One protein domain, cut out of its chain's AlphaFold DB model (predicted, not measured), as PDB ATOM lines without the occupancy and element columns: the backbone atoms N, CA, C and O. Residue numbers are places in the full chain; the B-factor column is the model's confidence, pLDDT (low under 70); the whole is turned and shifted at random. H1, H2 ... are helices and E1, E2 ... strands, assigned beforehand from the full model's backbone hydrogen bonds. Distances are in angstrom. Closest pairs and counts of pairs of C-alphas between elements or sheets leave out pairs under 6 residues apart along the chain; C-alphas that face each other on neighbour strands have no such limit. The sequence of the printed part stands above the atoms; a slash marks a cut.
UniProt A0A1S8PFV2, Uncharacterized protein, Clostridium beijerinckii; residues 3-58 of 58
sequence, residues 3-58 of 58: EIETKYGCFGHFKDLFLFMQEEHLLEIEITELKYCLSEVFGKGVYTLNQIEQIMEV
ATOM      1  N   GLU A   3     129.835 139.229  46.141       90.44
ATOM      2  CA  GLU A   3     131.015 139.756  46.821       90.44
ATOM      3  C   GLU A   3     131.998 140.226  45.751       90.44
ATOM      4  O   GLU A   3     132.354 139.464  44.849       90.44
ATOM      5  N   ILE A   4     132.372 141.499  45.823       92.94
ATOM      6  CA  ILE A   4     133.273 142.171  44.893       92.94
ATOM      7  C   ILE A   4     134.513 142.566  45.682       92.94
ATOM      8  O   ILE A   4     134.438 143.432  46.551       92.94
ATOM      9  N   GLU A   5     135.644 141.944  45.395       93.75
ATOM     10  CA  GLU A   5     136.914 142.260  46.034       93.75
ATOM     11  C   GLU A   5     137.736 143.181  45.139       93.75
ATOM     12  O   GLU A   5     137.847 142.983  43.927       93.75
ATOM     13  N   THR A   6     138.307 144.208  45.755       93.94
ATOM     14  CA  THR A   6     139.176 145.191  45.113       93.94
ATOM     15  C   THR A   6     140.374 145.459  46.014       93.94
ATOM     16  O   THR A   6     140.359 145.140  47.204       93.94
ATOM     17  N   LYS A   7     141.380 146.173  45.503       92.19
ATOM     18  CA  LYS A   7     142.507 146.633  46.334       92.19
ATOM     19  C   LYS A   7     142.109 147.589  47.472       92.19
ATOM     20  O   LYS A   7     142.916 147.824  48.367       92.19
ATOM     21  N   TYR A   8     140.908 148.167  47.418       91.81
ATOM     22  CA  TYR A   8     140.407 149.123  48.407       91.81
ATOM     23  C   TYR A   8     139.523 148.469  49.478       91.81
ATOM     24  O   TYR A   8     139.262 149.082  50.509       91.81
ATOM     25  N   GLY A   9     139.079 147.232  49.252       92.25
ATOM     26  CA  GLY A   9     138.180 146.510  50.145       92.25
ATOM     27  C   GLY A   9     137.158 145.664  49.392       92.25
ATOM     28  O   GLY A   9     137.224 145.520  48.166       92.25
ATOM     29  N   CYS A  10     136.209 145.118  50.153       92.25
ATOM     30  CA  CYS A  10     135.148 144.254  49.645       92.25
ATOM     31  C   CYS A  10     133.796 144.979  49.631       92.25
ATOM     32  O   CYS A  10     133.427 145.633  50.607       92.25
ATOM     33  N   PHE A  11     133.032 144.791  48.558       92.62
ATOM     34  CA  PHE A  11     131.712 145.384  48.353       92.62
ATOM     35  C   PHE A  11     130.661 144.297  48.110       92.62
ATOM     36  O   PHE A  11     130.930 143.288  47.458       92.62
ATOM     37  N   GLY A  12     129.445 144.502  48.625       89.88
ATOM     38  CA  GLY A  12     128.321 143.575  48.429       89.88
ATOM     39  C   GLY A  12     127.502 143.861  47.168       89.88
ATOM     40  O   GLY A  12     126.800 142.981  46.665       89.88
ATOM     41  N   HIS A  13     127.592 145.085  46.642       89.81
ATOM     42  CA  HIS A  13     126.857 145.541  45.469       89.81
ATOM     43  C   HIS A  13     127.718 146.450  44.585       89.81
ATOM     44  O   HIS A  13     128.510 147.250  45.080       89.81
ATOM     45  N   PHE A  14     127.484 146.409  43.268       90.44
ATOM     46  CA  PHE A  14     128.090 147.357  42.322       90.44
ATOM     47  C   PHE A  14     127.707 148.813  42.616       90.44
ATOM     48  O   PHE A  14     128.489 149.716  42.343       90.44
ATOM     49  N   LYS A  15     126.544 149.046  43.241       91.50
ATOM     50  CA  LYS A  15     126.128 150.377  43.698       91.50
ATOM     51  C   LYS A  15     127.056 150.954  44.767       91.50
ATOM     52  O   LYS A  15     127.380 152.134  44.704       91.50
ATOM     53  N   ASP A  16     127.485 150.131  45.718       92.69
ATOM     54  CA  ASP A  16     128.394 150.569  46.782       92.69
ATOM     55  C   ASP A  16     129.773 150.885  46.193       92.69
ATOM     56  O   ASP A  16     130.375 151.905  46.517       92.69
ATOM     57  N   LEU A  17     130.224 150.045  45.254       93.19
ATOM     58  CA  LEU A  17     131.452 150.256  44.491       93.19
ATOM     59  C   LEU A  17     131.406 151.569  43.691       93.19
ATOM     60  O   LEU A  17     132.364 152.334  43.713       93.19
ATOM     61  N   PHE A  18     130.293 151.852  43.011       94.62
ATOM     62  CA  PHE A  18     130.106 153.082  42.241       94.62
ATOM     63  C   PHE A  18     130.155 154.333  43.120       94.62
ATOM     64  O   PHE A  18     130.870 155.279  42.798       94.62
ATOM     65  N   LEU A  19     129.430 154.327  44.245       94.81
ATOM     66  CA  LEU A  19     129.441 155.439  45.197       94.81
ATOM     67  C   LEU A  19     130.851 155.683  45.740       94.81
ATOM     68  O   LEU A  19     131.319 156.817  45.716       94.81
ATOM     69  N   PHE A  20     131.556 154.617  46.125       95.12
ATOM     70  CA  PHE A  20     132.948 154.702  46.562       95.12
ATOM     71  C   PHE A  20     133.851 155.327  45.490       95.12
ATOM     72  O   PHE A  20     134.629 156.234  45.780       95.12
ATOM     73  N   MET A  21     133.724 154.895  44.230       94.88
ATOM     74  CA  MET A  21     134.496 155.478  43.132       94.88
ATOM     75  C   MET A  21     134.196 156.970  42.935       94.88
ATOM     76  O   MET A  21     135.113 157.733  42.644       94.88
ATOM     77  N   GLN A  22     132.946 157.409  43.108       95.06
ATOM     78  CA  GLN A  22     132.588 158.827  43.016       95.06
ATOM     79  C   GLN A  22     133.166 159.658  44.168       95.06
ATOM     80  O   GLN A  22     133.693 160.744  43.918       95.06
ATOM     81  N   GLU A  23     133.078 159.156  45.402       96.12
ATOM     82  CA  GLU A  23     133.590 159.823  46.607       96.12
ATOM     83  C   GLU A  23     135.116 159.976  46.570       96.12
ATOM     84  O   GLU A  23     135.638 161.049  46.866       96.12
ATOM     85  N   GLU A  24     135.826 158.941  46.120       94.75
ATOM     86  CA  GLU A  24     137.289 158.927  46.012       94.75
ATOM     87  C   GLU A  24     137.809 159.485  44.670       94.75
ATOM     88  O   GLU A  24     139.009 159.443  44.391       94.75
ATOM     89  N   HIS A  25     136.920 160.011  43.817       94.56
ATOM     90  CA  HIS A  25     137.238 160.536  42.481       94.56
ATOM     91  C   HIS A  25     138.004 159.545  41.573       94.56
ATOM     92  O   HIS A  25     138.870 159.933  40.784       94.56
ATOM     93  N   LEU A  26     137.674 158.255  41.659       94.38
ATOM     94  CA  LEU A  26     138.259 157.186  40.852       94.38
ATOM     95  C   LEU A  26     137.535 157.052  39.506       94.38
ATOM     96  O   LEU A  26     136.321 156.871  39.440       94.38
ATOM     97  N   LEU A  27     138.300 157.079  38.413       94.00
ATOM     98  CA  LEU A  27     137.780 156.834  37.060       94.00
ATOM     99  C   LEU A  27     137.748 155.345  36.700       94.00
ATOM    100  O   LEU A  27     136.983 154.936  35.826       94.00
ATOM    101  N   GLU A  28     138.573 154.547  37.370       95.56
ATOM    102  CA  GLU A  28     138.695 153.110  37.170       95.56
ATOM    103  C   GLU A  28     138.980 152.390  38.490       95.56
ATOM    104  O   GLU A  28     139.571 152.956  39.415       95.56
ATOM    105  N   ILE A  29     138.559 151.133  38.571       94.88
ATOM    106  CA  ILE A  29     138.807 150.256  39.707       94.88
ATOM    107  C   ILE A  29     139.141 148.851  39.224       94.88
ATOM    108  O   ILE A  29     138.545 148.334  38.282       94.88
ATOM    109  N   GLU A  30     140.113 148.229  39.878       95.56
ATOM    110  CA  GLU A  30     140.463 146.838  39.632       95.56
ATOM    111  C   GLU A  30     139.663 145.939  40.576       95.56
ATOM    112  O   GLU A  30     139.807 146.018  41.800       95.56
ATOM    113  N   ILE A  31     138.834 145.082  39.986       94.31
ATOM    114  CA  ILE A  31     138.149 143.993  40.673       94.31
ATOM    115  C   ILE A  31     139.069 142.776  40.619       94.31
ATOM    116  O   ILE A  31     139.308 142.200  39.554       94.31
ATOM    117  N   THR A  32     139.596 142.395  41.777       92.75
ATOM    118  CA  THR A  32     140.501 141.252  41.932       92.75
ATOM    119  C   THR A  32     139.730 139.950  42.077       92.75
ATOM    120  O   THR A  32     140.227 138.903  41.662       92.75
ATOM    121  N   GLU A  33     138.510 139.999  42.620       90.69
ATOM    122  CA  GLU A  33     137.626 138.842  42.732       90.69
ATOM    123  C   GLU A  33     136.145 139.216  42.659       90.69
ATOM    124  O   GLU A  33     135.719 140.248  43.164       90.69
ATOM    125  N   LEU A  34     135.355 138.354  42.014       89.56
ATOM    126  CA  LEU A  34     133.905 138.466  41.955       89.56
ATOM    127  C   LEU A  34     133.296 137.104  42.298       89.56
ATOM    128  O   LEU A  34     133.483 136.129  41.567       89.56
ATOM    129  N   LYS A  35     132.552 137.020  43.401       88.25
ATOM    130  CA  LYS A  35     131.860 135.796  43.825       88.25
ATOM    131  C   LYS A  35     130.358 136.017  43.825       88.25
ATOM    132  O   LYS A  35     129.869 137.002  44.367       88.25
ATOM    133  N   TYR A  36     129.602 135.067  43.283       84.25
ATOM    134  CA  TYR A  36     128.147 135.049  43.370       84.25
ATOM    135  C   TYR A  36     127.668 133.715  43.932       84.25
ATOM    136  O   TYR A  36     127.924 132.658  43.363       84.25
ATOM    137  N   CYS A  37     126.956 133.757  45.061       80.44
ATOM    138  CA  CYS A  37     126.409 132.565  45.726       80.44
ATOM    139  C   CYS A  37     127.470 131.471  45.947       80.44
ATOM    140  O   CYS A  37     127.219 130.298  45.683       80.44
ATOM    141  N   LEU A  38     128.655 131.873  46.426       69.62
ATOM    142  CA  LEU A  38     129.814 131.002  46.681       69.62
ATOM    143  C   LEU A  38     130.420 130.347  45.427       69.62
ATOM    144  O   LEU A  38     131.296 129.496  45.549       69.62
ATOM    145  N   SER A  39     129.986 130.749  44.234       73.38
ATOM    146  CA  SER A  39     130.649 130.413  42.976       73.38
ATOM    147  C   SER A  39     131.505 131.593  42.541       73.38
ATOM    148  O   SER A  39     131.038 132.733  42.533       73.38
ATOM    149  N   GLU A  40     132.758 131.331  42.188       71.50
ATOM    150  CA  GLU A  40     133.594 132.326  41.524       71.50
ATOM    151  C   GLU A  40     133.002 132.609  40.138       71.50
ATOM    152  O   GLU A  40     132.689 131.684  39.383       71.50
ATOM    153  N   VAL A  41     132.796 133.885  39.822       77.00
ATOM    154  CA  VAL A  41     132.234 134.318  38.541       77.00
ATOM    155  C   VAL A  41     133.305 135.059  37.755       77.00
ATOM    156  O   VAL A  41     134.124 135.794  38.307       77.00
ATOM    157  N   PHE A  42     133.287 134.889  36.435       67.56
ATOM    158  CA  PHE A  42     134.122 135.678  35.539       67.56
ATOM    159  C   PHE A  42     133.694 137.151  35.592       67.56
ATOM    160  O   PHE A  42     132.632 137.517  35.100       67.56
ATOM    161  N   GLY A  43     134.533 137.979  36.209       75.06
ATOM    162  CA  GLY A  43     134.329 139.426  36.331       75.06
ATOM    163  C   GLY A  43     135.520 140.150  36.962       75.06
ATOM    164  O   GLY A  43     135.362 141.214  37.546       75.06
ATOM    165  N   LYS A  44     136.706 139.532  36.902       85.69
ATOM    166  CA  LYS A  44     137.965 140.127  37.361       85.69
ATOM    167  C   LYS A  44     138.514 141.033  36.263       85.69
ATOM    168  O   LYS A  44     138.474 140.660  35.090       85.69
ATOM    169  N   GLY A  45     139.055 142.185  36.636       91.44
ATOM    170  CA  GLY A  45     139.653 143.126  35.693       91.44
ATOM    171  C   GLY A  45     139.473 144.579  36.098       91.44
ATOM    172  O   GLY A  45     138.946 144.887  37.165       91.44
ATOM    173  N   VAL A  46     139.925 145.476  35.226       93.88
ATOM    174  CA  VAL A  46     139.765 146.920  35.410       93.88
ATOM    175  C   VAL A  46     138.437 147.356  34.810       93.88
ATOM    176  O   VAL A  46     138.172 147.122  33.630       93.88
ATOM    177  N   TYR A  47     137.623 148.001  35.635       93.88
ATOM    178  CA  TYR A  47     136.340 148.566  35.263       93.88
ATOM    179  C   TYR A  47     136.398 150.078  35.388       93.88
ATOM    180  O   TYR A  47     136.815 150.619  36.408       93.88
ATOM    181  N   THR A  48     135.944 150.761  34.350       94.88
ATOM    182  CA  THR A  48     135.735 152.209  34.379       94.88
ATOM    183  C   THR A  48     134.444 152.557  35.115       94.88
ATOM    184  O   THR A  48     133.513 151.753  35.159       94.88
ATOM    185  N   LEU A  49     134.355 153.783  35.633       92.56
ATOM    186  CA  LEU A  49     133.152 154.288  36.301       92.56
ATOM    187  C   LEU A  49     131.892 154.109  35.433       92.56
ATOM    188  O   LEU A  49     130.876 153.620  35.914       92.56
ATOM    189  N   ASN A  50     131.997 154.402  34.132       93.12
ATOM    190  CA  ASN A  50     130.899 154.243  33.172       93.12
ATOM    191  C   ASN A  50     130.487 152.776  32.976       93.12
ATOM    192  O   ASN A  50     129.313 152.485  32.768       93.12
ATOM    193  N   GLN A  51     131.434 151.833  33.016       92.62
ATOM    194  CA  GLN A  51     131.105 150.407  32.920       92.62
ATOM    195  C   GLN A  51     130.375 149.927  34.172       92.62
ATOM    196  O   GLN A  51     129.428 149.156  34.056       92.62
ATOM    197  N   ILE A  52     130.789 150.390  35.355       91.69
ATOM    198  CA  ILE A  52     130.080 150.084  36.601       91.69
ATOM    199  C   ILE A  52     128.666 150.678  36.577       91.69
ATOM    200  O   ILE A  52     127.719 149.982  36.935       91.69
ATOM    201  N   GLU A  53     128.505 151.913  36.093       91.88
ATOM    202  CA  GLU A  53     127.194 152.552  35.913       91.88
ATOM    203  C   GLU A  53     126.280 151.724  34.997       91.88
ATOM    204  O   GLU A  53     125.160 151.396  35.379       91.88
ATOM    205  N   GLN A  54     126.784 151.277  33.842       90.25
ATOM    206  CA  GLN A  54     126.028 150.424  32.917       90.25
ATOM    207  C   GLN A  54     125.613 149.086  33.537       90.25
ATOM    208  O   GLN A  54     124.519 148.601  33.267       90.25
ATOM    209  N   ILE A  55     126.467 148.479  34.369       87.94
ATOM    210  CA  ILE A  55     126.150 147.221  35.065       87.94
ATOM    211  C   ILE A  55     125.009 147.419  36.068       87.94
ATOM    212  O   ILE A  55     124.231 146.496  36.290       87.94
ATOM    213  N   MET A  56     124.894 148.601  36.677       84.81
ATOM    214  CA  MET A  56     123.830 148.905  37.637       84.81
ATOM    215  C   MET A  56     122.458 149.128  36.991       84.81
ATOM    216  O   MET A  56     121.450 149.012  37.689       84.81
ATOM    217  N   GLU A  57     122.408 149.486  35.706       75.69
ATOM    218  CA  GLU A  57     121.158 149.728  34.971       75.69
ATOM    219  C   GLU A  57     120.499 148.446  34.425       75.69
ATOM    220  O   GLU A  57     119.361 148.502  33.953       75.69
ATOM    221  N   VAL A  58     121.192 147.302  34.493       59.94
ATOM    222  CA  VAL A  58     120.726 145.974  34.043       59.94
ATOM    223  C   VAL A  58     120.132 145.179  35.203       59.94
ATOM    224  O   VAL A  58     119.049 144.583  34.997       59.94
TER     225      VAL A  58
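AT A GLANCE: This is residues 3 to 58 of the 58 residues of an uncharacterized protein of Clostridium beijerinckii (UniProt A0A1S8PFV2). A strongly twisted sheet of four strands has two helices, H1 and H2, side by side over one face, two layers in all, with no named helix on the other face. The long strand E3 bends and ties the sheet together, with the hairpin partner E4 along its first part and the hairpin of E1 and E2 along its later part. The printed part has 56 residues, with four named strands and two named helices in the order E1, E2, H1, E3, E4, H2; the sheet's order is E2, E1, E3, E4, all antiparallel, and the class is mixed, helices and strands. The whole is compact and rounded, with a radius of gyration of the C-alphas of 10.4 A and spans of 30 by 25 by 17 A.

IN THESE COORDINATES: E1 is residues 3 to 6, 10.0 A long, and begins at C-alpha 3 (131.015, 139.756, 46.821). E2 is residues 9 to 11, 6.8 A. H1, residues 14 to 23, is 14.3 A long. E3, residues 28 to 36, runs 21.8 A from C-alpha 28 (138.695, 153.110, 37.170) and bends by 68 degrees at residue 32. E4, residues 45 to 48, is 10.0 A long. H2, residues 49 to 56, is 10.8 A long and ends at C-alpha 56 (123.830, 148.905, 37.637).

HOW THE PARTS SIT: The edge strand E2 forms a hairpin with E1, antiparallel at 150 degrees, with N 4 and O 11 2.8 A apart, within hydrogen-bond range. E1 is antiparallel to E3 at 149 degrees, with N 5 and O 33 at 2.8 A. E3 and the edge strand E4 form a hairpin, antiparallel at 124 degrees, with N 29 and O 47 at 2.8 A. The pairing is staggered: E3 pairs with E4 over residues 28 to 31 and with E1 over residues 31 to 35. E1 and E4 are apart, and so are E2 and E4. E2, H1 and E3 make a split strand-helix-strand unit, two strands running the same way with a helix between them in the chain and E1 between them in the sheet; its crossover is right-handed. H1 is on the sheet; its closest C-alphas to E2 are those of Leu 17 and Phe 11, 6.2 A apart. H2 is on the sheet too, with the C-alphas of Leu 49 and Glu 28, its closest to E3, 5.7 A apart. H1 and H2 touch at a shallow tilt of 29 degrees, opposite ways, with the closest C-alphas, those of Phe 18 and Ile 52, 6.4 A apart. In H1 and H2 every O i to N i+4 pair is within hydrogen-bond range.

THE WHOLE: The two C-alphas farthest apart are those of His 25 and Ser 39, 30.8 A. The printed part has no cut and ends at the chain's last residue, Val 58. No link is long: that from E3 to E4, 8 residues, is short, and the others are tight. Residues 35 to 36 of E3 pair with residues 39 to 40, antiparallel. The mean pLDDT of the printed part is 89.1; residues 38, 42 and 58 are under 70.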